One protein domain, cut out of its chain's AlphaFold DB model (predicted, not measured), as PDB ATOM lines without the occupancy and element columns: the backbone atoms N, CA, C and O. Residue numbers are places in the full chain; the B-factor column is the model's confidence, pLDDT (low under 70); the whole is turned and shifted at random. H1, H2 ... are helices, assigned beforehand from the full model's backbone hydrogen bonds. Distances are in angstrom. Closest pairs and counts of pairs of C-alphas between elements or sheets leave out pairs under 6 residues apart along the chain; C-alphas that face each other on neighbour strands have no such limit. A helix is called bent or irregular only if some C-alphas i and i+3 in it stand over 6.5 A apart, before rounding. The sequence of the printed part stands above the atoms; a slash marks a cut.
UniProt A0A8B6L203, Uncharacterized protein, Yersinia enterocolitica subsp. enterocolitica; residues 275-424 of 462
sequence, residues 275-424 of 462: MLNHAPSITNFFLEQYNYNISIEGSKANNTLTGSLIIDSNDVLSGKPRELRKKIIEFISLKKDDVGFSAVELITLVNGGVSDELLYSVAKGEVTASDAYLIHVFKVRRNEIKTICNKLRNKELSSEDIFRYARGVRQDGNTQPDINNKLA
ATOM      1  N   MET A 275     -52.441 -53.393 -17.420       80.69
ATOM      2  CA  MET A 275     -52.075 -52.052 -17.866       80.69
ATOM      3  C   MET A 275     -52.558 -51.701 -19.275       80.69
ATOM      4  O   MET A 275     -52.491 -50.539 -19.670       80.69
ATOM      5  N   LEU A 276     -53.041 -52.675 -20.053       80.50
ATOM      6  CA  LEU A 276     -53.399 -52.468 -21.463       80.50
ATOM      7  C   LEU A 276     -54.560 -51.486 -21.653       80.50
ATOM      8  O   LEU A 276     -54.568 -50.724 -22.621       80.50
ATOM      9  N   ASN A 277     -55.490 -51.448 -20.698       83.00
ATOM     10  CA  ASN A 277     -56.609 -50.503 -20.701       83.00
ATOM     11  C   ASN A 277     -56.151 -49.048 -20.515       83.00
ATOM     12  O   ASN A 277     -56.891 -48.121 -20.827       83.00
ATOM     13  N   HIS A 278     -54.914 -48.841 -20.060       84.69
ATOM     14  CA  HIS A 278     -54.313 -47.530 -19.840       84.69
ATOM     15  C   HIS A 278     -53.219 -47.199 -20.864       84.69
ATOM     16  O   HIS A 278     -52.480 -46.234 -20.667       84.69
ATOM     17  N   ALA A 279     -53.114 -47.972 -21.954       83.94
ATOM     18  CA  ALA A 279     -52.044 -47.850 -22.946       83.94
ATOM     19  C   ALA A 279     -51.779 -46.403 -23.416       83.94
ATOM     20  O   ALA A 279     -50.628 -45.986 -23.316       83.94
ATOM     21  N   PRO A 280     -52.786 -45.588 -23.805       85.62
ATOM     22  CA  PRO A 280     -52.526 -44.217 -24.252       85.62
ATOM     23  C   PRO A 280     -51.895 -43.341 -23.161       85.62
ATOM     24  O   PRO A 280     -50.949 -42.600 -23.401       85.62
ATOM     25  N   SER A 281     -52.372 -43.463 -21.919       85.50
ATOM     26  CA  SER A 281     -51.836 -42.693 -20.789       85.50
ATOM     27  C   SER A 281     -50.434 -43.155 -20.378       85.50
ATOM     28  O   SER A 281     -49.619 -42.338 -19.962       85.50
ATOM     29  N   ILE A 282     -50.136 -44.448 -20.523       86.38
ATOM     30  CA  ILE A 282     -48.796 -45.004 -20.307       86.38
ATOM     31  C   ILE A 282     -47.823 -44.491 -21.370       86.38
ATOM     32  O   ILE A 282     -46.734 -44.038 -21.024       86.38
ATOM     33  N   THR A 283     -48.223 -44.504 -22.643       88.06
ATOM     34  CA  THR A 283     -47.421 -43.934 -23.731       88.06
ATOM     35  C   THR A 283     -47.162 -42.447 -23.494       88.06
ATOM     36  O   THR A 283     -46.007 -42.026 -23.497       88.06
ATOM     37  N   ASN A 284     -48.197 -41.673 -23.153       86.25
ATOM     38  CA  ASN A 284     -48.059 -40.248 -22.839       86.25
ATOM     39  C   ASN A 284     -47.117 -39.993 -21.659       86.25
ATOM     40  O   ASN A 284     -46.319 -39.062 -21.703       86.25
ATOM     41  N   PHE A 285     -47.160 -40.827 -20.615       86.75
ATOM     42  CA  PHE A 285     -46.239 -40.699 -19.486       86.75
ATOM     43  C   PHE A 285     -44.777 -40.786 -19.943       86.75
ATOM     44  O   PHE A 285     -43.975 -39.923 -19.581       86.75
ATOM     45  N   PHE A 286     -44.434 -41.786 -20.759       86.81
ATOM     46  CA  PHE A 286     -43.064 -41.959 -21.240       86.81
ATOM     47  C   PHE A 286     -42.651 -40.924 -22.282       86.81
ATOM     48  O   PHE A 286     -41.496 -40.508 -22.263       86.81
ATOM     49  N   LEU A 287     -43.569 -40.449 -23.124       84.56
ATOM     50  CA  LEU A 287     -43.296 -39.326 -24.023       84.56
ATOM     51  C   LEU A 287     -42.985 -38.039 -23.248       84.56
ATOM     52  O   LEU A 287     -42.038 -37.336 -23.583       84.56
ATOM     53  N   GLU A 288     -43.701 -37.751 -22.160       79.00
ATOM     54  CA  GLU A 288     -43.385 -36.585 -21.326       79.00
ATOM     55  C   GLU A 288     -42.040 -36.732 -20.598       79.00
ATOM     56  O   GLU A 288     -41.319 -35.752 -20.418       79.00
ATOM     57  N   GLN A 289     -41.663 -37.955 -20.211       77.75
ATOM     58  CA  GLN A 289     -40.321 -38.230 -19.684       77.75
ATOM     59  C   GLN A 289     -39.243 -38.037 -20.761       77.75
ATOM     60  O   GLN A 289     -38.198 -37.455 -20.483       77.75
ATOM     61  N   TYR A 290     -39.511 -38.466 -21.994       81.00
ATOM     62  CA  TYR A 290     -38.614 -38.264 -23.129       81.00
ATOM     63  C   TYR A 290     -38.398 -36.777 -23.429       81.00
ATOM     64  O   TYR A 290     -37.259 -36.326 -23.493       81.00
ATOM     65  N   ASN A 291     -39.477 -35.994 -23.504       74.44
ATOM     66  CA  ASN A 291     -39.412 -34.546 -23.726       74.44
ATOM     67  C   ASN A 291     -38.622 -33.825 -22.628       74.44
ATOM     68  O   ASN A 291     -37.857 -32.900 -22.903       74.44
ATOM     69  N   TYR A 292     -38.781 -34.258 -21.377       71.06
ATOM     70  CA  TYR A 292     -37.984 -33.739 -20.272       71.06
ATOM     71  C   TYR A 292     -36.492 -34.051 -20.440       71.06
ATOM     72  O   TYR A 292     -35.657 -33.166 -20.249       71.06
ATOM     73  N   ASN A 293     -36.154 -35.274 -20.854       68.44
ATOM     74  CA  ASN A 293     -34.770 -35.666 -21.102       68.44
ATOM     75  C   ASN A 293     -34.159 -34.881 -22.271       68.44
ATOM     76  O   ASN A 293     -33.051 -34.378 -22.118       68.44
ATOM     77  N   ILE A 294     -34.899 -34.666 -23.367       66.50
ATOM     78  CA  ILE A 294     -34.485 -33.761 -24.455       66.50
ATOM     79  C   ILE A 294     -34.178 -32.372 -23.899       66.50
ATOM     80  O   ILE A 294     -33.144 -31.802 -24.219       66.50
ATOM     81  N   SER A 295     -35.053 -31.818 -23.054       61.09
ATOM     82  CA  SER A 295     -34.831 -30.489 -22.478       61.09
ATOM     83  C   SER A 295     -33.556 -30.434 -21.636       61.09
ATOM     84  O   SER A 295     -32.822 -29.455 -21.733       61.09
ATOM     85  N   ILE A 296     -33.274 -31.462 -20.828       61.31
ATOM     86  CA  ILE A 296     -32.041 -31.533 -20.032       61.31
ATOM     87  C   ILE A 296     -30.815 -31.631 -20.939       61.31
ATOM     88  O   ILE A 296     -29.850 -30.893 -20.743       61.31
ATOM     89  N   GLU A 297     -30.828 -32.549 -21.906       61.31
ATOM     90  CA  GLU A 297     -29.705 -32.737 -22.827       61.31
ATOM     91  C   GLU A 297     -29.489 -31.499 -23.700       61.31
ATOM     92  O   GLU A 297     -28.351 -31.101 -23.918       61.31
ATOM     93  N   GLY A 298     -30.561 -30.819 -24.106       57.81
ATOM     94  CA  GLY A 298     -30.497 -29.543 -24.815       57.81
ATOM     95  C   GLY A 298     -29.862 -28.449 -23.962       57.81
ATOM     96  O   GLY A 298     -28.979 -27.740 -24.435       57.81
ATOM     97  N   SER A 299     -30.227 -28.350 -22.680       54.41
ATOM     98  CA  SER A 299     -29.570 -27.424 -21.750       54.41
ATOM     99  C   SER A 299     -28.087 -27.751 -21.547       54.41
ATOM    100  O   SER A 299     -27.273 -26.837 -21.498       54.41
ATOM    101  N   LYS A 300     -27.700 -29.030 -21.477       56.84
ATOM    102  CA  LYS A 300     -26.283 -29.432 -21.378       56.84
ATOM    103  C   LYS A 300     -25.497 -29.123 -22.648       56.84
ATOM    104  O   LYS A 300     -24.395 -28.589 -22.566       56.84
ATOM    105  N   ALA A 301     -26.068 -29.450 -23.805       49.16
ATOM    106  CA  ALA A 301     -25.464 -29.180 -25.101       49.16
ATOM    107  C   ALA A 301     -25.265 -27.669 -25.300       49.16
ATOM    108  O   ALA A 301     -24.209 -27.252 -25.761       49.16
ATOM    109  N   ASN A 302     -26.215 -26.846 -24.843       43.16
ATOM    110  CA  ASN A 302     -26.085 -25.387 -24.847       43.16
ATOM    111  C   ASN A 302     -25.058 -24.858 -23.830       43.16
ATOM    112  O   ASN A 302     -24.399 -23.860 -24.103       43.16
ATOM    113  N   ASN A 303     -24.874 -25.535 -22.691       35.84
ATOM    114  CA  ASN A 303     -23.861 -25.187 -21.684       35.84
ATOM    115  C   ASN A 303     -22.421 -25.534 -22.116       35.84
ATOM    116  O   ASN A 303     -21.471 -25.171 -21.422       35.84
ATOM    117  N   THR A 304     -22.225 -26.215 -23.252       39.91
ATOM    118  CA  THR A 304     -20.890 -26.540 -23.779       39.91
ATOM    119  C   THR A 304     -20.376 -25.372 -24.644       39.91
ATOM    120  O   THR A 304     -20.442 -25.382 -25.865       39.91
ATOM    121  N   LEU A 305     -19.903 -24.325 -23.962       31.20
ATOM    122  CA  LEU A 305     -18.896 -23.325 -24.370       31.20
ATOM    123  C   LEU A 305     -19.037 -22.436 -25.631       31.20
ATOM    124  O   LEU A 305     -18.195 -21.551 -25.760       31.20
ATOM    125  N   THR A 306     -20.033 -22.543 -26.523       29.47
ATOM    126  CA  THR A 306     -19.999 -21.718 -27.769       29.47
ATOM    127  C   THR A 306     -21.274 -21.012 -28.237       29.47
ATOM    128  O   THR A 306     -21.215 -20.352 -29.271       29.47
ATOM    129  N   GLY A 307     -22.432 -21.116 -27.571       30.20
ATOM    130  CA  GLY A 307     -23.676 -20.431 -28.009       30.20
ATOM    131  C   GLY A 307     -24.194 -20.820 -29.413       30.20
ATOM    132  O   GLY A 307     -25.276 -20.427 -29.831       30.20
ATOM    133  N   SER A 308     -23.440 -21.651 -30.121       32.78
ATOM    134  CA  SER A 308     -23.783 -22.381 -31.323       32.78
ATOM    135  C   SER A 308     -23.938 -23.836 -30.902       32.78
ATOM    136  O   SER A 308     -23.098 -24.344 -30.156       32.78
ATOM    137  N   LEU A 309     -24.987 -24.507 -31.375       41.09
ATOM    138  CA  LEU A 309     -25.228 -25.934 -31.154       41.09
ATOM    139  C   LEU A 309     -24.197 -26.752 -31.964       41.09
ATOM    140  O   LEU A 309     -24.539 -27.428 -32.931       41.09
ATOM    141  N   ILE A 310     -22.907 -26.635 -31.631       42.69
ATOM    142  CA  ILE A 310     -21.819 -27.410 -32.235       42.69
ATOM    143  C   ILE A 310     -21.749 -28.723 -31.463       42.69
ATOM    144  O   ILE A 310     -20.914 -28.926 -30.587       42.69
ATOM    145  N   ILE A 311     -22.694 -29.612 -31.754       51.19
ATOM    146  CA  ILE A 311     -22.631 -30.980 -31.252       51.19
ATOM    147  C   ILE A 311     -21.581 -31.710 -32.083       51.19
ATOM    148  O   ILE A 311     -21.828 -32.042 -33.248       51.19
ATOM    149  N   ASP A 312     -20.417 -31.982 -31.486       55.62
ATOM    150  CA  ASP A 312     -19.464 -32.914 -32.081       55.62
ATOM    151  C   ASP A 312     -20.058 -34.325 -32.031       55.62
ATOM    152  O   ASP A 312     -19.953 -35.078 -31.061       55.62
ATOM    153  N   SER A 313     -20.723 -34.685 -33.123       58.53
ATOM    154  CA  SER A 313     -21.345 -35.992 -33.285       58.53
ATOM    155  C   SER A 313     -20.315 -37.129 -33.234       58.53
ATOM    156  O   SER A 313     -20.697 -38.268 -32.964       58.53
ATOM    157  N   ASN A 314     -19.018 -36.862 -33.454       57.41
ATOM    158  CA  ASN A 314     -17.976 -37.874 -33.270       57.41
ATOM    159  C   ASN A 314     -17.710 -38.183 -31.798       57.41
ATOM    160  O   ASN A 314     -17.434 -39.346 -31.491       57.41
ATOM    161  N   ASP A 315     -17.805 -37.179 -30.928       63.31
ATOM    162  CA  ASP A 315     -17.622 -37.322 -29.483       63.31
ATOM    163  C   ASP A 315     -18.821 -38.038 -28.844       63.31
ATOM    164  O   ASP A 315     -18.662 -39.062 -28.177       63.31
ATOM    165  N   VAL A 316     -20.048 -37.616 -29.177       59.81
ATOM    166  CA  VAL A 316     -21.293 -38.266 -28.708       59.81
ATOM    167  C   VAL A 316     -21.352 -39.745 -29.106       59.81
ATOM    168  O   VAL A 316     -21.843 -40.596 -28.363       59.81
ATOM    169  N   LEU A 317     -20.836 -40.079 -30.290       64.56
ATOM    170  CA  LEU A 317     -20.821 -41.439 -30.825       64.56
ATOM    171  C   LEU A 317     -19.474 -42.143 -30.604       64.56
ATOM    172  O   LEU A 317     -19.242 -43.197 -31.203       64.56
ATOM    173  N   SER A 318     -18.586 -41.600 -29.761       66.44
ATOM    174  CA  SER A 318     -17.219 -42.100 -29.531       66.44
ATOM    175  C   SER A 318     -17.171 -43.564 -29.078       66.44
ATOM    176  O   SER A 318     -16.284 -44.307 -29.502       66.44
ATOM    177  N   GLY A 319     -18.181 -44.009 -28.326       67.38
ATOM    178  CA  GLY A 319     -18.364 -45.401 -27.897       67.38
ATOM    179  C   GLY A 319     -19.104 -46.311 -28.888       67.38
ATOM    180  O   GLY A 319     -19.367 -47.468 -28.566       67.38
ATOM    181  N   LYS A 320     -19.490 -45.814 -30.071       74.38
ATOM    182  CA  LYS A 320     -20.288 -46.552 -31.066       74.38
ATOM    183  C   LYS A 320     -19.444 -47.074 -32.237       74.38
ATOM    184  O   LYS A 320     -18.434 -46.442 -32.577       74.38
ATOM    185  N   PRO A 321     -19.868 -48.176 -32.902       74.69
ATOM    186  CA  PRO A 321     -19.174 -48.726 -34.066       74.69
ATOM    187  C   PRO A 321     -18.928 -47.671 -35.152       74.69
ATOM    188  O   PRO A 321     -19.814 -46.875 -35.471       74.69
ATOM    189  N   ARG A 322     -17.734 -47.682 -35.760       69.38
ATOM    190  CA  ARG A 322     -17.300 -46.672 -36.745       69.38
ATOM    191  C   ARG A 322     -18.265 -46.532 -37.925       69.38
ATOM    192  O   ARG A 322     -18.526 -45.420 -38.372       69.38
ATOM    193  N   GLU A 323     -18.810 -47.643 -38.415       68.06
ATOM    194  CA  GLU A 323     -19.783 -47.638 -39.512       68.06
ATOM    195  C   GLU A 323     -21.100 -46.962 -39.125       68.06
ATOM    196  O   GLU A 323     -21.648 -46.189 -39.909       68.06
ATOM    197  N   LEU A 324     -21.587 -47.218 -37.906       65.44
ATOM    198  CA  LEU A 324     -22.787 -46.576 -37.373       65.44
ATOM    199  C   LEU A 324     -22.557 -45.072 -37.225       65.44
ATOM    200  O   LEU A 324     -23.366 -44.279 -37.697       65.44
ATOM    201  N   ARG A 325     -21.416 -44.688 -36.641       68.44
ATOM    202  CA  ARG A 325     -21.005 -43.291 -36.482       68.44
ATOM    203  C   ARG A 325     -20.975 -42.553 -37.814       68.44
ATOM    204  O   ARG A 325     -21.601 -41.509 -37.942       68.44
ATOM    205  N   LYS A 326     -20.299 -43.124 -38.816       68.25
ATOM    206  CA  LYS A 326     -20.185 -42.526 -40.151       68.25
ATOM    207  C   LYS A 326     -21.561 -42.298 -40.779       68.25
ATOM    208  O   LYS A 326     -21.822 -41.201 -41.251       68.25
ATOM    209  N   LYS A 327     -22.447 -43.298 -40.719       65.94
ATOM    210  CA  LYS A 327     -23.799 -43.189 -41.283       65.94
ATOM    211  C   LYS A 327     -24.649 -42.155 -40.544       65.94
ATOM    212  O   LYS A 327     -25.302 -41.354 -41.194       65.94
ATOM    213  N   ILE A 328     -24.629 -42.133 -39.209       65.06
ATOM    214  CA  ILE A 328     -25.391 -41.143 -38.429       65.06
ATOM    215  C   ILE A 328     -24.918 -39.714 -38.743       65.06
ATOM    216  O   ILE A 328     -25.747 -38.844 -38.993       65.06
ATOM    217  N   ILE A 329     -23.602 -39.477 -38.800       65.88
ATOM    218  CA  ILE A 329     -23.023 -38.162 -39.130       65.88
ATOM    219  C   ILE A 329     -23.375 -37.734 -40.557       65.88
ATOM    220  O   ILE A 329     -23.723 -36.575 -40.787       65.88
ATOM    221  N   GLU A 330     -23.308 -38.663 -41.509       65.56
ATOM    222  CA  GLU A 330     -23.705 -38.435 -42.899       65.56
ATOM    223  C   GLU A 330     -25.181 -38.014 -42.986       65.56
ATOM    224  O   GLU A 330     -25.491 -36.999 -43.604       65.56
ATOM    225  N   PHE A 331     -26.082 -38.700 -42.275       60.53
ATOM    226  CA  PHE A 331     -27.507 -38.349 -42.243       60.53
ATOM    227  C   PHE A 331     -27.794 -36.993 -41.582       60.53
ATOM    228  O   PHE A 331     -28.596 -36.227 -42.115       60.53
ATOM    229  N   ILE A 332     -27.136 -36.664 -40.464       58.06
ATOM    230  CA  ILE A 332     -27.268 -35.344 -39.813       58.06
ATOM    231  C   ILE A 332     -26.795 -34.232 -40.757       58.06
ATOM    232  O   ILE A 332     -27.434 -33.188 -40.864       58.06
ATOM    233  N   SER A 333     -25.698 -34.467 -41.481       56.94
ATOM    234  CA  SER A 333     -25.117 -33.486 -42.405       56.94
ATOM    235  C   SER A 333     -25.992 -33.239 -43.640       56.94
ATOM    236  O   SER A 333     -25.984 -32.132 -44.174       56.94
ATOM    237  N   LEU A 334     -26.754 -34.249 -44.077       49.56
ATOM    238  CA  LEU A 334     -27.662 -34.182 -45.229       49.56
ATOM    239  C   LEU A 334     -29.016 -33.517 -44.915       49.56
ATOM    240  O   LEU A 334     -29.702 -33.102 -45.843       49.56
ATOM    241  N   LYS A 335     -29.406 -33.397 -43.638       50.03
ATOM    242  CA  LYS A 335     -30.702 -32.838 -43.199       50.03
ATOM    243  C   LYS A 335     -30.628 -31.402 -42.658       50.03
ATOM    244  O   LYS A 335     -31.507 -30.998 -41.904       50.03
ATOM    245  N   LYS A 336     -29.614 -30.613 -43.041       45.03
ATOM    246  CA  LYS A 336     -29.428 -29.224 -42.559       45.03
ATOM    247  C   LYS A 336     -30.664 -28.318 -42.707       45.03
ATOM    248  O   LYS A 336     -30.799 -27.398 -41.908       45.03
ATOM    249  N   ASP A 337     -31.564 -28.626 -43.643       38.88
ATOM    250  CA  ASP A 337     -32.770 -27.840 -43.929       38.88
ATOM    251  C   ASP A 337     -34.091 -28.554 -43.561       38.88
ATOM    252  O   ASP A 337     -35.167 -28.005 -43.794       38.88
ATOM    253  N   ASP A 338     -34.042 -29.767 -42.990       37.34
ATOM    254  CA  ASP A 338     -35.221 -30.629 -42.816       37.34
ATOM    255  C   ASP A 338     -35.500 -30.930 -41.328       37.34
ATOM    256  O   ASP A 338     -34.705 -31.548 -40.620       37.34
ATOM    257  N   VAL A 339     -36.673 -30.496 -40.861       40.53
ATOM    258  CA  VAL A 339     -37.123 -30.289 -39.460       40.53
ATOM    259  C   VAL A 339     -37.175 -31.567 -38.582       40.53
ATOM    260  O   VAL A 339     -37.593 -31.529 -37.430       40.53
ATOM    261  N   GLY A 340     -36.774 -32.732 -39.089       43.62
ATOM    262  CA  GLY A 340     -37.196 -34.023 -38.529       43.62
ATOM    263  C   GLY A 340     -36.335 -34.663 -37.433       43.62
ATOM    264  O   GLY A 340     -36.813 -35.599 -36.798       43.62
ATOM    265  N   PHE A 341     -35.077 -34.256 -37.229       53.16
ATOM    266  CA  PHE A 341     -34.202 -34.917 -36.246       53.16
ATOM    267  C   PHE A 341     -33.155 -33.959 -35.677       53.16
ATOM    268  O   PHE A 341     -32.205 -33.581 -36.364       53.16
ATOM    269  N   SER A 342     -33.321 -33.567 -34.414       61.91
ATOM    270  CA  SER A 342     -32.371 -32.697 -33.723       61.91
ATOM    271  C   SER A 342     -31.207 -33.503 -33.137       61.91
ATOM    272  O   SER A 342     -31.368 -34.613 -32.627       61.91
ATOM    273  N   ALA A 343     -30.003 -32.933 -33.142       64.00
ATOM    274  CA  ALA A 343     -28.839 -33.581 -32.537       64.00
ATOM    275  C   ALA A 343     -28.994 -33.784 -31.006       64.00
ATOM    276  O   ALA A 343     -28.390 -34.694 -30.438       64.00
ATOM    277  N   VAL A 344     -29.881 -33.024 -30.351       63.00
ATOM    278  CA  VAL A 344     -30.272 -33.224 -28.945       63.00
ATOM    279  C   VAL A 344     -31.080 -34.512 -28.753       63.00
ATOM    280  O   VAL A 344     -30.858 -35.239 -27.782       63.00
ATOM    281  N   GLU A 345     -31.983 -34.848 -29.676       73.44
ATOM    282  CA  GLU A 345     -32.715 -36.120 -29.640       73.44
ATOM    283  C   GLU A 345     -31.766 -37.307 -29.790       73.44
ATOM    284  O   GLU A 345     -31.885 -38.284 -29.052       73.44
ATOM    285  N   LEU A 346     -30.760 -37.210 -30.667       73.00
ATOM    286  CA  LEU A 346     -29.739 -38.251 -30.791       73.00
ATOM    287  C   LEU A 346     -28.971 -38.464 -29.481       73.00
ATOM    288  O   LEU A 346     -28.848 -39.605 -29.035       73.00
ATOM    289  N   ILE A 347     -28.477 -37.385 -28.863       69.44
ATOM    290  CA  ILE A 347     -27.795 -37.446 -27.558       69.44
ATOM    291  C   ILE A 347     -28.709 -38.107 -26.528       69.44
ATOM    292  O   ILE A 347     -28.279 -38.996 -25.796       69.44
ATOM    293  N   THR A 348     -29.986 -37.723 -26.514       72.25
ATOM    294  CA  THR A 348     -30.982 -38.265 -25.586       72.25
ATOM    295  C   THR A 348     -31.164 -39.773 -25.768       72.25
ATOM    296  O   THR A 348     -31.172 -40.511 -24.784       72.25
ATOM    297  N   LEU A 349     -31.259 -40.264 -27.009       79.00
ATOM    298  CA  LEU A 349     -31.376 -41.698 -27.290       79.00
ATOM    299  C   LEU A 349     -30.093 -42.466 -26.936       79.00
ATOM    300  O   LEU A 349     -30.167 -43.554 -26.361       79.00
ATOM    301  N   VAL A 350     -28.918 -41.910 -27.249       75.25
ATOM    302  CA  VAL A 350     -27.619 -42.525 -26.931       75.25
ATOM    303  C   VAL A 350     -27.423 -42.624 -25.416       75.25
ATOM    304  O   VAL A 350     -27.146 -43.715 -24.914       75.25
ATOM    305  N   ASN A 351     -27.648 -41.529 -24.685       71.50
ATOM    306  CA  ASN A 351     -27.554 -41.485 -23.223       71.50
ATOM    307  C   ASN A 351     -28.636 -42.340 -22.550       71.50
ATOM    308  O   ASN A 351     -28.403 -42.909 -21.485       71.50
ATOM    309  N   GLY A 352     -29.796 -42.485 -23.196       73.00
ATOM    310  CA  GLY A 352     -30.866 -43.389 -22.783       73.00
ATOM    311  C   GLY A 352     -30.558 -44.875 -22.998       73.00
ATOM    312  O   GLY A 352     -31.338 -45.713 -22.560       73.00
ATOM    313  N   GLY A 353     -29.442 -45.227 -23.648       79.12
ATOM    314  CA  GLY A 353     -29.059 -46.622 -23.884       79.12
ATOM    315  C   GLY A 353     -29.839 -47.302 -25.011       79.12
ATOM    316  O   GLY A 353     -29.926 -48.532 -25.052       79.12
ATOM    317  N   VAL A 354     -30.408 -46.527 -25.939       83.12
ATOM    318  CA  VAL A 354     -31.109 -47.069 -27.108       83.12
ATOM    319  C   VAL A 354     -30.132 -47.874 -27.971       83.12
ATOM    320  O   VAL A 354     -28.983 -47.483 -28.195       83.12
ATOM    321  N   SER A 355     -30.585 -49.037 -28.443       83.94
ATOM    322  CA  SER A 355     -29.756 -49.960 -29.219       83.94
ATOM    323  C   SER A 355     -29.329 -49.357 -30.555       83.94
ATOM    324  O   SER A 355     -30.121 -48.679 -31.207       83.94
ATOM    325  N   ASP A 356     -28.139 -49.725 -31.015       82.31
ATOM    326  CA  ASP A 356     -27.570 -49.289 -32.294       82.31
ATOM    327  C   ASP A 356     -28.489 -49.550 -33.499       82.31
ATOM    328  O   ASP A 356     -28.546 -48.740 -34.418       82.31
ATOM    329  N   GLU A 357     -29.256 -50.644 -33.473       85.44
ATOM    330  CA  GLU A 357     -30.241 -50.981 -34.509       85.44
ATOM    331  C   GLU A 357     -31.359 -49.930 -34.608       85.44
ATOM    332  O   GLU A 357     -31.681 -49.467 -35.699       85.44
ATOM    333  N   LEU A 358     -31.885 -49.481 -33.465       87.12
ATOM    334  CA  LEU A 358     -32.889 -48.417 -33.399       87.12
ATOM    335  C   LEU A 358     -32.308 -47.053 -33.759       87.12
ATOM    336  O   LEU A 358     -32.930 -46.318 -34.520       87.12
ATOM    337  N   LEU A 359     -31.105 -46.728 -33.267       83.75
ATOM    338  CA  LEU A 359     -30.408 -45.495 -33.652       83.75
ATOM    339  C   LEU A 359     -30.217 -45.426 -35.172       83.75
ATOM    340  O   LEU A 359     -30.390 -44.371 -35.779       83.75
ATOM    341  N   TYR A 360     -29.917 -46.566 -35.799       81.06
ATOM    342  CA  TYR A 360     -29.773 -46.663 -37.243       81.06
ATOM    343  C   TYR A 360     -31.096 -46.456 -37.995       81.06
ATOM    344  O   TYR A 360     -31.120 -45.735 -38.995       81.06
ATOM    345  N   SER A 361     -32.198 -47.036 -37.515       83.50
ATOM    346  CA  SER A 361     -33.529 -46.817 -38.098       83.50
ATOM    347  C   SER A 361     -34.003 -45.367 -37.961       83.50
ATOM    348  O   SER A 361     -34.568 -44.826 -38.913       83.50
ATOM    349  N   VAL A 362     -33.715 -44.702 -36.837       80.88
ATOM    350  CA  VAL A 362     -33.992 -43.264 -36.663       80.88
ATOM    351  C   VAL A 362     -33.171 -42.426 -37.640       80.88
ATOM    352  O   VAL A 362     -33.723 -41.567 -38.322       80.88
ATOM    353  N   ALA A 363     -31.870 -42.703 -37.772       73.31
ATOM    354  CA  ALA A 363     -30.992 -41.958 -38.677       73.31
ATOM    355  C   ALA A 363     -31.454 -42.031 -40.142       73.31
ATOM    356  O   ALA A 363     -31.420 -41.033 -40.857       73.31
ATOM    357  N   LYS A 364     -31.967 -43.189 -40.573       74.75
ATOM    358  CA  LYS A 364     -32.582 -43.357 -41.898       74.75
ATOM    359  C   LYS A 364     -33.945 -42.674 -42.059       74.75
ATOM    360  O   LYS A 364     -34.468 -42.640 -43.169       74.75
ATOM    361  N   GLY A 365     -34.551 -42.194 -40.974       74.25
ATOM    362  CA  GLY A 365     -35.928 -41.706 -40.962       74.25
ATOM    363  C   GLY A 365     -36.974 -42.811 -41.133       74.25
ATOM    364  O   GLY A 365     -38.085 -42.525 -41.563       74.25
ATOM    365  N   GLU A 366     -36.639 -44.073 -40.830       81.69
ATOM    366  CA  GLU A 366     -37.613 -45.175 -40.850       81.69
ATOM    367  C   GLU A 366     -38.632 -45.037 -39.707       81.69
ATOM    368  O   GLU A 366     -39.776 -45.457 -39.850       81.69
ATOM    369  N   VAL A 367     -38.215 -44.445 -38.586       86.94
ATOM    370  CA  VAL A 367     -39.037 -44.147 -37.405       86.94
ATOM    371  C   VAL A 367     -38.604 -42.819 -36.786       86.94
ATOM    372  O   VAL A 367     -37.483 -42.364 -37.022       86.94
ATOM    373  N   THR A 368     -39.465 -42.202 -35.974       87.00
ATOM    374  CA  THR A 368     -39.096 -40.990 -35.226       87.00
ATOM    375  C   THR A 368     -38.228 -41.322 -34.006       87.00
ATOM    376  O   THR A 368     -38.179 -42.465 -33.540       87.00
ATOM    377  N   ALA A 369     -37.552 -40.316 -33.449       83.06
ATOM    378  CA  ALA A 369     -36.766 -40.476 -32.226       83.06
ATOM    379  C   ALA A 369     -37.644 -40.896 -31.028       83.06
ATOM    380  O   ALA A 369     -37.289 -41.800 -30.269       83.06
ATOM    381  N   SER A 370     -38.841 -40.313 -30.927       86.12
ATOM    382  CA  SER A 370     -39.871 -40.661 -29.945       86.12
ATOM    383  C   SER A 370     -40.308 -42.125 -30.058       86.12
ATOM    384  O   SER A 370     -40.403 -42.817 -29.043       86.12
ATOM    385  N   ASP A 371     -40.520 -42.627 -31.280       90.75
ATOM    386  CA  ASP A 371     -40.865 -44.034 -31.507       90.75
ATOM    387  C   ASP A 371     -39.750 -44.959 -31.021       90.75
ATOM    388  O   ASP A 371     -40.008 -45.921 -30.299       90.75
ATOM    389  N   ALA A 372     -38.496 -44.655 -31.367       90.19
ATOM    390  CA  ALA A 372     -37.349 -45.447 -30.938       90.19
ATOM    391  C   ALA A 372     -37.195 -45.474 -29.411       90.19
ATOM    392  O   ALA A 372     -36.916 -46.533 -28.841       90.19
ATOM    393  N   TYR A 373     -37.438 -44.344 -28.743       89.12
ATOM    394  CA  TYR A 373     -37.476 -44.283 -27.284       89.12
ATOM    395  C   TYR A 373     -38.582 -45.175 -26.700       89.12
ATOM    396  O   TYR A 373     -38.323 -45.957 -25.782       89.12
ATOM    397  N   LEU A 374     -39.800 -45.130 -27.252       91.25
ATOM    398  CA  LEU A 374     -40.909 -45.978 -26.799       91.25
ATOM    399  C   LEU A 374     -40.625 -47.470 -27.023       91.25
ATOM    400  O   LEU A 374     -40.859 -48.276 -26.123       91.25
ATOM    401  N   ILE A 375     -40.075 -47.848 -28.181       91.56
ATOM    402  CA  ILE A 375     -39.670 -49.233 -28.480       91.56
ATOM    403  C   ILE A 375     -38.650 -49.728 -27.446       91.56
ATOM    404  O   ILE A 375     -38.767 -50.853 -26.946       91.56
ATOM    405  N   HIS A 376     -37.680 -48.877 -27.099       89.62
ATOM    406  CA  HIS A 376     -36.665 -49.167 -26.093       89.62
ATOM    407  C   HIS A 376     -37.273 -49.344 -24.693       89.62
ATOM    408  O   HIS A 376     -37.101 -50.395 -24.073       89.62
ATOM    409  N   VAL A 377     -38.042 -48.366 -24.207       87.75
ATOM    410  CA  VAL A 377     -38.637 -48.394 -22.859       87.75
ATOM    411  C   VAL A 377     -39.638 -49.539 -22.696       87.75
ATOM    412  O   VAL A 377     -39.720 -50.161 -21.633       87.75
ATOM    413  N   PHE A 378     -40.380 -49.871 -23.754       88.12
ATOM    414  CA  PHE A 378     -41.302 -51.006 -23.756       88.12
ATOM    415  C   PHE A 378     -40.628 -52.354 -24.019       88.12
ATOM    416  O   PHE A 378     -41.328 -53.371 -24.046       88.12
ATOM    417  N   LYS A 379     -39.292 -52.372 -24.126       84.56
ATOM    418  CA  LYS A 379     -38.430 -53.558 -24.208       84.56
ATOM    419  C   LYS A 379     -38.819 -54.511 -25.333       84.56
ATOM    420  O   LYS A 379     -38.918 -55.722 -25.118       84.56
ATOM    421  N   VAL A 380     -39.080 -53.984 -26.525       87.25
ATOM    422  CA  VAL A 380     -39.369 -54.821 -27.698       87.25
ATOM    423  C   VAL A 380     -38.151 -55.695 -28.026       87.25
ATOM    424  O   VAL A 380     -37.006 -55.246 -27.958       87.25
ATOM    425  N   ARG A 381     -38.381 -56.974 -28.345       84.81
ATOM    426  CA  ARG A 381     -37.336 -57.938 -28.710       84.81
ATOM    427  C   ARG A 381     -36.496 -57.450 -29.864       84.81
ATOM    428  O   ARG A 381     -37.015 -56.888 -30.817       84.81
ATOM    429  N   ARG A 382     -35.190 -57.707 -29.786       85.25
ATOM    430  CA  ARG A 382     -34.243 -57.276 -30.815       85.25
ATOM    431  C   ARG A 382     -34.635 -57.791 -32.203       85.25
ATOM    432  O   ARG A 382     -34.657 -57.019 -33.146       85.25
ATOM    433  N   ASN A 383     -35.056 -59.052 -32.307       86.31
ATOM    434  CA  ASN A 383     -35.546 -59.629 -33.565       86.31
ATOM    435  C   ASN A 383     -36.878 -59.026 -34.063       86.31
ATOM    436  O   ASN A 383     -37.239 -59.237 -35.215       86.31
ATOM    437  N   GLU A 384     -37.588 -58.271 -33.225       90.81
ATOM    438  CA  GLU A 384     -38.875 -57.630 -33.526       90.81
ATOM    439  C   GLU A 384     -38.732 -56.137 -33.854       90.81
ATOM    440  O   GLU A 384     -39.675 -55.534 -34.371       90.81
ATOM    441  N   ILE A 385     -37.552 -55.544 -33.618       90.06
ATOM    442  CA  ILE A 385     -37.262 -54.130 -33.905       90.06
ATOM    443  C   ILE A 385     -37.508 -53.821 -35.387       90.06
ATOM    444  O   ILE A 385     -38.264 -52.909 -35.718       90.06
ATOM    445  N   LYS A 386     -36.949 -54.622 -36.298       90.38
ATOM    446  CA  LYS A 386     -37.141 -54.417 -37.742       90.38
ATOM    447  C   LYS A 386     -38.616 -54.483 -38.152       90.38
ATOM    448  O   LYS A 386     -39.069 -53.681 -38.970       90.38
ATOM    449  N   THR A 387     -39.370 -55.425 -37.585       92.94
ATOM    450  CA  THR A 387     -40.800 -55.599 -37.872       92.94
ATOM    451  C   THR A 387     -41.599 -54.387 -37.413       92.94
ATOM    452  O   THR A 387     -42.366 -53.834 -38.200       92.94
ATOM    453  N   ILE A 388     -41.400 -53.937 -36.170       93.31
ATOM    454  CA  ILE A 388     -42.151 -52.794 -35.643       93.31
ATOM    455  C   ILE A 388     -41.789 -51.490 -36.367       93.31
ATOM    456  O   ILE A 388     -42.689 -50.720 -36.696       93.31
ATOM    457  N   CYS A 389     -40.513 -51.277 -36.712       92.25
ATOM    458  CA  CYS A 389     -40.086 -50.119 -37.500       92.25
ATOM    459  C   CYS A 389     -40.738 -50.098 -38.890       92.25
ATOM    460  O   CYS A 389     -41.203 -49.049 -39.328       92.25
ATOM    461  N   ASN A 390     -40.849 -51.249 -39.565       92.00
ATOM    462  CA  ASN A 390     -41.560 -51.335 -40.844       92.00
ATOM    463  C   ASN A 390     -43.046 -50.973 -40.705       92.00
ATOM    464  O   ASN A 390     -43.564 -50.236 -41.541       92.00
ATOM    465  N   LYS A 391     -43.717 -51.448 -39.647       93.50
ATOM    466  CA  LYS A 391     -45.132 -51.125 -39.398       93.50
ATOM    467  C   LYS A 391     -45.352 -49.638 -39.128       93.50
ATOM    468  O   LYS A 391     -46.292 -49.063 -39.669       93.50
ATOM    469  N   LEU A 392     -44.478 -49.012 -38.337       92.12
ATOM    470  CA  LEU A 392     -44.513 -47.567 -38.075       92.12
ATOM    471  C   LEU A 392     -44.294 -46.767 -39.367       92.12
ATOM    472  O   LEU A 392     -45.097 -45.894 -39.693       92.12
ATOM    473  N   ARG A 393     -43.276 -47.126 -40.161       88.25
ATOM    474  CA  ARG A 393     -42.990 -46.485 -41.455       88.25
ATOM    475  C   ARG A 393     -44.167 -46.572 -42.425       88.25
ATOM    476  O   ARG A 393     -44.505 -45.594 -43.086       88.25
ATOM    477  N   ASN A 394     -44.795 -47.744 -42.503       90.62
ATOM    478  CA  ASN A 394     -45.940 -47.995 -43.377       90.62
ATOM    479  C   ASN A 394     -47.258 -47.426 -42.818       90.62
ATOM    480  O   ASN A 394     -48.297 -47.583 -43.456       90.62
ATOM    481  N   LYS A 395     -47.236 -46.777 -41.641       90.00
ATOM    482  CA  LYS A 395     -48.422 -46.281 -40.919       90.00
ATOM    483  C   LYS A 395     -49.438 -47.380 -40.566       90.00
ATOM    484  O   LYS A 395     -50.609 -47.097 -40.340       90.00
ATOM    485  N   GLU A 396     -48.986 -48.629 -40.488       92.62
ATOM    486  CA  GLU A 396     -49.765 -49.782 -40.011       92.62
ATOM    487  C   GLU A 396     -49.828 -49.837 -38.474       92.62
ATOM    488  O   GLU A 396     -50.642 -50.559 -37.899       92.62
ATOM    489  N   LEU A 397     -48.940 -49.100 -37.804       91.69
ATOM    490  CA  LEU A 397     -48.889 -48.941 -36.357       91.69
ATOM    491  C   LEU A 397     -48.670 -47.462 -36.031       91.69
ATOM    492  O   LEU A 397     -47.861 -46.805 -36.682       91.69
ATOM    493  N   SER A 398     -49.374 -46.949 -35.023       90.50
ATOM    494  CA  SER A 398     -49.160 -45.602 -34.486       90.50
ATOM    495  C   SER A 398     -48.177 -45.627 -33.308       90.50
ATOM    496  O   SER A 398     -48.019 -46.659 -32.648       90.50
ATOM    497  N   SER A 399     -47.565 -44.484 -32.982       83.94
ATOM    498  CA  SER A 399     -46.724 -44.336 -31.783       83.94
ATOM    499  C   SER A 399     -47.478 -44.693 -30.494       83.94
ATOM    500  O   SER A 399     -46.923 -45.309 -29.582       83.94
ATOM    501  N   GLU A 400     -48.772 -44.360 -30.430       85.81
ATOM    502  CA  GLU A 400     -49.648 -44.640 -29.285       85.81
ATOM    503  C   GLU A 400     -49.871 -46.143 -29.069       85.81
ATOM    504  O   GLU A 400     -49.972 -46.604 -27.925       85.81
ATOM    505  N   ASP A 401     -49.869 -46.923 -30.152       87.38
ATOM    506  CA  ASP A 401     -50.106 -48.365 -30.136       87.38
ATOM    507  C   ASP A 401     -48.838 -49.206 -29.905       87.38
ATOM    508  O   ASP A 401     -48.944 -50.419 -29.691       87.38
ATOM    509  N   ILE A 402     -47.643 -48.598 -29.855       90.06
ATOM    510  CA  ILE A 402     -46.374 -49.312 -29.604       90.06
ATOM    511  C   ILE A 402     -46.442 -50.106 -28.291       90.06
ATOM    512  O   ILE A 402     -46.010 -51.260 -28.242       90.06
ATOM    513  N   PHE A 403     -47.039 -49.546 -27.232       89.56
ATOM    514  CA  PHE A 403     -47.190 -50.258 -25.958       89.56
ATOM    515  C   PHE A 403     -48.012 -51.546 -26.098       89.56
ATOM    516  O   PHE A 403     -47.656 -52.582 -25.524       89.56
ATOM    517  N   ARG A 404     -49.108 -51.488 -26.868       85.88
ATOM    518  CA  ARG A 404     -49.991 -52.635 -27.121       85.88
ATOM    519  C   ARG A 404     -49.295 -53.674 -27.987       85.88
ATOM    520  O   ARG A 404     -49.366 -54.856 -27.657       85.88
ATOM    521  N   TYR A 405     -48.584 -53.240 -29.027       87.12
ATOM    522  CA  TYR A 405     -47.771 -54.118 -29.867       87.12
ATOM    523  C   TYR A 405     -46.725 -54.867 -29.034       87.12
ATOM    524  O   TYR A 405     -46.645 -56.095 -29.086       87.12
ATOM    525  N   ALA A 406     -45.991 -54.141 -28.182       85.31
ATOM    526  CA  ALA A 406     -44.912 -54.685 -27.364       85.31
ATOM    527  C   ALA A 406     -45.356 -55.842 -26.451       85.31
ATOM    528  O   ALA A 406     -44.536 -56.681 -26.084       85.31
ATOM    529  N   ARG A 407     -46.652 -55.944 -26.117       81.06
ATOM    530  CA  ARG A 407     -47.223 -57.052 -25.332       81.06
ATOM    531  C   ARG A 407     -46.780 -58.430 -25.840       81.06
ATOM    532  O   ARG A 407     -46.441 -59.277 -25.020       81.06
ATOM    533  N   GLY A 408     -46.817 -58.658 -27.155       70.31
ATOM    534  CA  GLY A 408     -46.539 -59.972 -27.752       70.31
ATOM    535  C   GLY A 408     -45.053 -60.286 -27.929       70.31
ATOM    536  O   GLY A 408     -44.692 -61.421 -28.225       70.31
ATOM    537  N   VAL A 409     -44.190 -59.286 -27.756       77.62
ATOM    538  CA  VAL A 409     -42.827 -59.294 -28.301       77.62
ATOM    539  C   VAL A 409     -41.798 -58.704 -27.334       77.62
ATOM    540  O   VAL A 409     -40.800 -58.137 -27.760       77.62
ATOM    541  N   ARG A 410     -42.016 -58.790 -26.018       78.88
ATOM    542  CA  ARG A 410     -41.097 -58.231 -25.005       78.88
ATOM    543  C   ARG A 410     -39.894 -59.121 -24.709       78.88
ATOM    544  O   ARG A 410     -40.049 -60.339 -24.625       78.88
ATOM    545  N   GLN A 411     -38.713 -58.506 -24.561       61.00
ATOM    546  CA  GLN A 411     -37.417 -59.181 -24.356       61.00
ATOM    547  C   GLN A 411     -37.447 -60.107 -23.158       61.00
ATOM    548  O   GLN A 411     -37.266 -61.308 -23.320       61.00
ATOM    549  N   ASP A 412     -37.822 -59.569 -22.008       57.94
ATOM    550  CA  ASP A 412     -37.786 -60.308 -20.762       57.94
ATOM    551  C   ASP A 412     -39.124 -60.150 -20.056       57.94
ATOM    552  O   ASP A 412     -39.590 -59.035 -19.798       57.94
ATOM    553  N   GLY A 413     -39.747 -61.269 -19.696       53.22
ATOM    554  CA  GLY A 413     -40.730 -61.241 -18.625       53.22
ATOM    555  C   GLY A 413     -40.066 -60.649 -17.380       53.22
ATOM    556  O   GLY A 413     -39.221 -61.285 -16.770       53.22
ATOM    557  N   ASN A 414     -40.439 -59.420 -17.016       44.06
ATOM    558  CA  ASN A 414     -40.078 -58.725 -15.775       44.06
ATOM    559  C   ASN A 414     -38.590 -58.528 -15.420       44.06
ATOM    560  O   ASN A 414     -38.333 -57.993 -14.336       44.06
ATOM    561  N   THR A 415     -37.624 -58.831 -16.289       35.50
ATOM    562  CA  THR A 415     -36.216 -58.483 -16.032       35.50
ATOM    563  C   THR A 415     -35.900 -57.067 -16.525       35.50
ATOM    564  O   THR A 415     -36.427 -56.567 -17.524       35.50
ATOM    565  N   GLN A 416     -35.170 -56.340 -15.688       37.31
ATOM    566  CA  GLN A 416     -35.047 -54.887 -15.660       37.31
ATOM    567  C   GLN A 416     -33.858 -54.420 -16.521       37.31
ATOM    568  O   GLN A 416     -32.742 -54.837 -16.239       37.31
ATOM    569  N   PRO A 417     -34.038 -53.522 -17.507       32.66
ATOM    570  CA  PRO A 417     -33.011 -52.565 -17.850       32.66
ATOM    571  C   PRO A 417     -33.000 -51.523 -16.737       32.66
ATOM    572  O   PRO A 417     -34.053 -51.115 -16.231       32.66
ATOM    573  N   ASP A 418     -31.806 -51.119 -16.335       37.06
ATOM    574  CA  ASP A 418     -31.607 -49.954 -15.491       37.06
ATOM    575  C   ASP A 418     -32.051 -48.742 -16.320       37.06
ATOM    576  O   ASP A 418     -31.267 -48.164 -17.072       37.06
ATOM    577  N   ILE A 419     -33.355 -48.423 -16.293       34.50
ATOM    578  CA  ILE A 419     -33.848 -47.154 -16.819       34.50
ATOM    579  C   ILE A 419     -33.245 -46.131 -15.877       34.50
ATOM    580  O   ILE A 419     -33.783 -45.830 -14.810       34.50
ATOM    581  N   ASN A 420     -32.066 -45.664 -16.259       38.28
ATOM    582  CA  ASN A 420     -31.400 -44.540 -15.665       38.28
ATOM    583  C   ASN A 420     -32.286 -43.309 -15.909       38.28
ATOM    584  O   ASN A 420     -31.934 -42.414 -16.661       38.28
ATOM    585  N   ASN A 421     -33.331 -43.164 -15.089       38.75
ATOM    586  CA  ASN A 421     -33.769 -41.873 -14.553       38.75
ATOM    587  C   ASN A 421     -32.673 -41.284 -13.630       38.75
ATOM    588  O   ASN A 421     -32.946 -40.525 -12.695       38.75
ATOM    589  N   LYS A 422     -31.403 -41.655 -13.850       38.34
ATOM    590  CA  LYS A 422     -30.264 -40.860 -13.456       38.34
ATOM    591  C   LYS A 422     -30.362 -39.602 -14.298       38.34
ATOM    592  O   LYS A 422     -29.885 -39.523 -15.422       38.34
ATOM    593  N   LEU A 423     -30.990 -38.612 -13.683       36.06
ATOM    594  CA  LEU A 423     -30.501 -37.251 -13.693       36.06
ATOM    595  C   LEU A 423     -29.021 -37.196 -14.113       36.06
ATOM    596  O   LEU A 423     -28.200 -37.992 -13.633       36.06
ATOM    597  N   ALA A 424     -28.726 -36.243 -15.001       35.97
ATOM    598  CA  ALA A 424     -27.379 -35.780 -15.322       35.97
ATOM    599  C   ALA A 424     -26.421 -35.972 -14.141       35.97
ATOM    600  O   ALA A 424     -26.811 -35.697 -13.007       35.97
TER     601      ALA A 424
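AT A GLANCE: This is residues 275 to 424 of the 462 residues of an uncharacterized protein of Yersinia enterocolitica subsp. enterocolitica (UniProt A0A8B6L203). One long helix, H1, runs along the length of the domain like a beam, and a row of three short helices, H4, H6 and H8, packs crosswise on it. A second row, H3, H5 and H7, covers the first on the side away from H1, and little H2 sits near H3 and H4 at one end. The printed part has 150 residues, with eight named helices in the order H1 to H8 and no named strand; the class is all helix. It is compact, with a radius of gyration of the C-alphas of 15.5 A, and elongated, spanning 47 by 30 by 26 A.

IN THESE COORDINATES: H1, residues 275 to 302, begins at C-alpha 275 (-52.075, -52.052, -17.866) and is 37.9 A long, with a kink of 42 degrees near residue 282. H2 is residues 313 to 316, and H3 is residues 322 to 334, 18.3 A long. H4 is residues 343 to 351, H5 residues 356 to 363 and H6 residues 369 to 377. H7, residues 382 to 393, is 17.5 A long. H8, residues 399 to 406, ends at C-alpha 406 (-44.912, -54.685, -27.364). H1 is irregular, with C-alphas 277 and 280 8.3 A apart; H7 and H8 only just are, with 6.9 A from C-alpha 383 to 386 and 7.0 A from 400 to 403.

HOW THE PARTS SIT: H1 touches H4 with residues 293 to 301 alone, closest at the C-alphas of Gly 298 and Val 344, 5.5 A, at a steep tilt of 67 degrees. H1 touches H6 with residues 283 to 290 alone, closest at C-alphas 287 and 370, 7.0 A. H1 touches H8 with residues 276 to 284 alone, closest at C-alphas 280 and 400, 5.8 A. H6 touches H4, closest at C-alphas 369 and 345, 6.5 A, and H8, closest at C-alphas 371 and 399, 5.9 A, running the same way as both. H5 and H6 are a helical hairpin at a shallow tilt of 21 degrees. H5 touches H3, closest at C-alphas 363 and 328, 5.7 A. H5 and H7 only just touch, with 3 pairs of C-alphas within 8 A, the closest 358 and 385, 7.2 A. H2 touches H3, closest at C-alphas 313 and 329, 6.5 A. Helix packing is only just mostly aligned: of the 9 pairs of helices that touch and have a tilt, the pairs with H2 left out, 6 are at a shallow tilt. H1 and H5 are apart. Every O i to N i+4 pair is within hydrogen-bond range in H3, H4, H5 and H6, against 22 of 24 in H1, 6 of 8 in H7 and 2 of 4 in H8; H2 is too short for such a pair.

THE WHOLE: The C-alphas farthest apart, of Asn 277 and Thr 306, are 47.1 A apart. The printed part has no cut, and no link is long. Residues 303 to 308 and 333 to 339 stand free, and residues 407 to 424 hold no named element. Mean pLDDT of the printed part is 70.2; it is under 70 at residues 293 to 319, 322 to 344, 347 and 411 to 424.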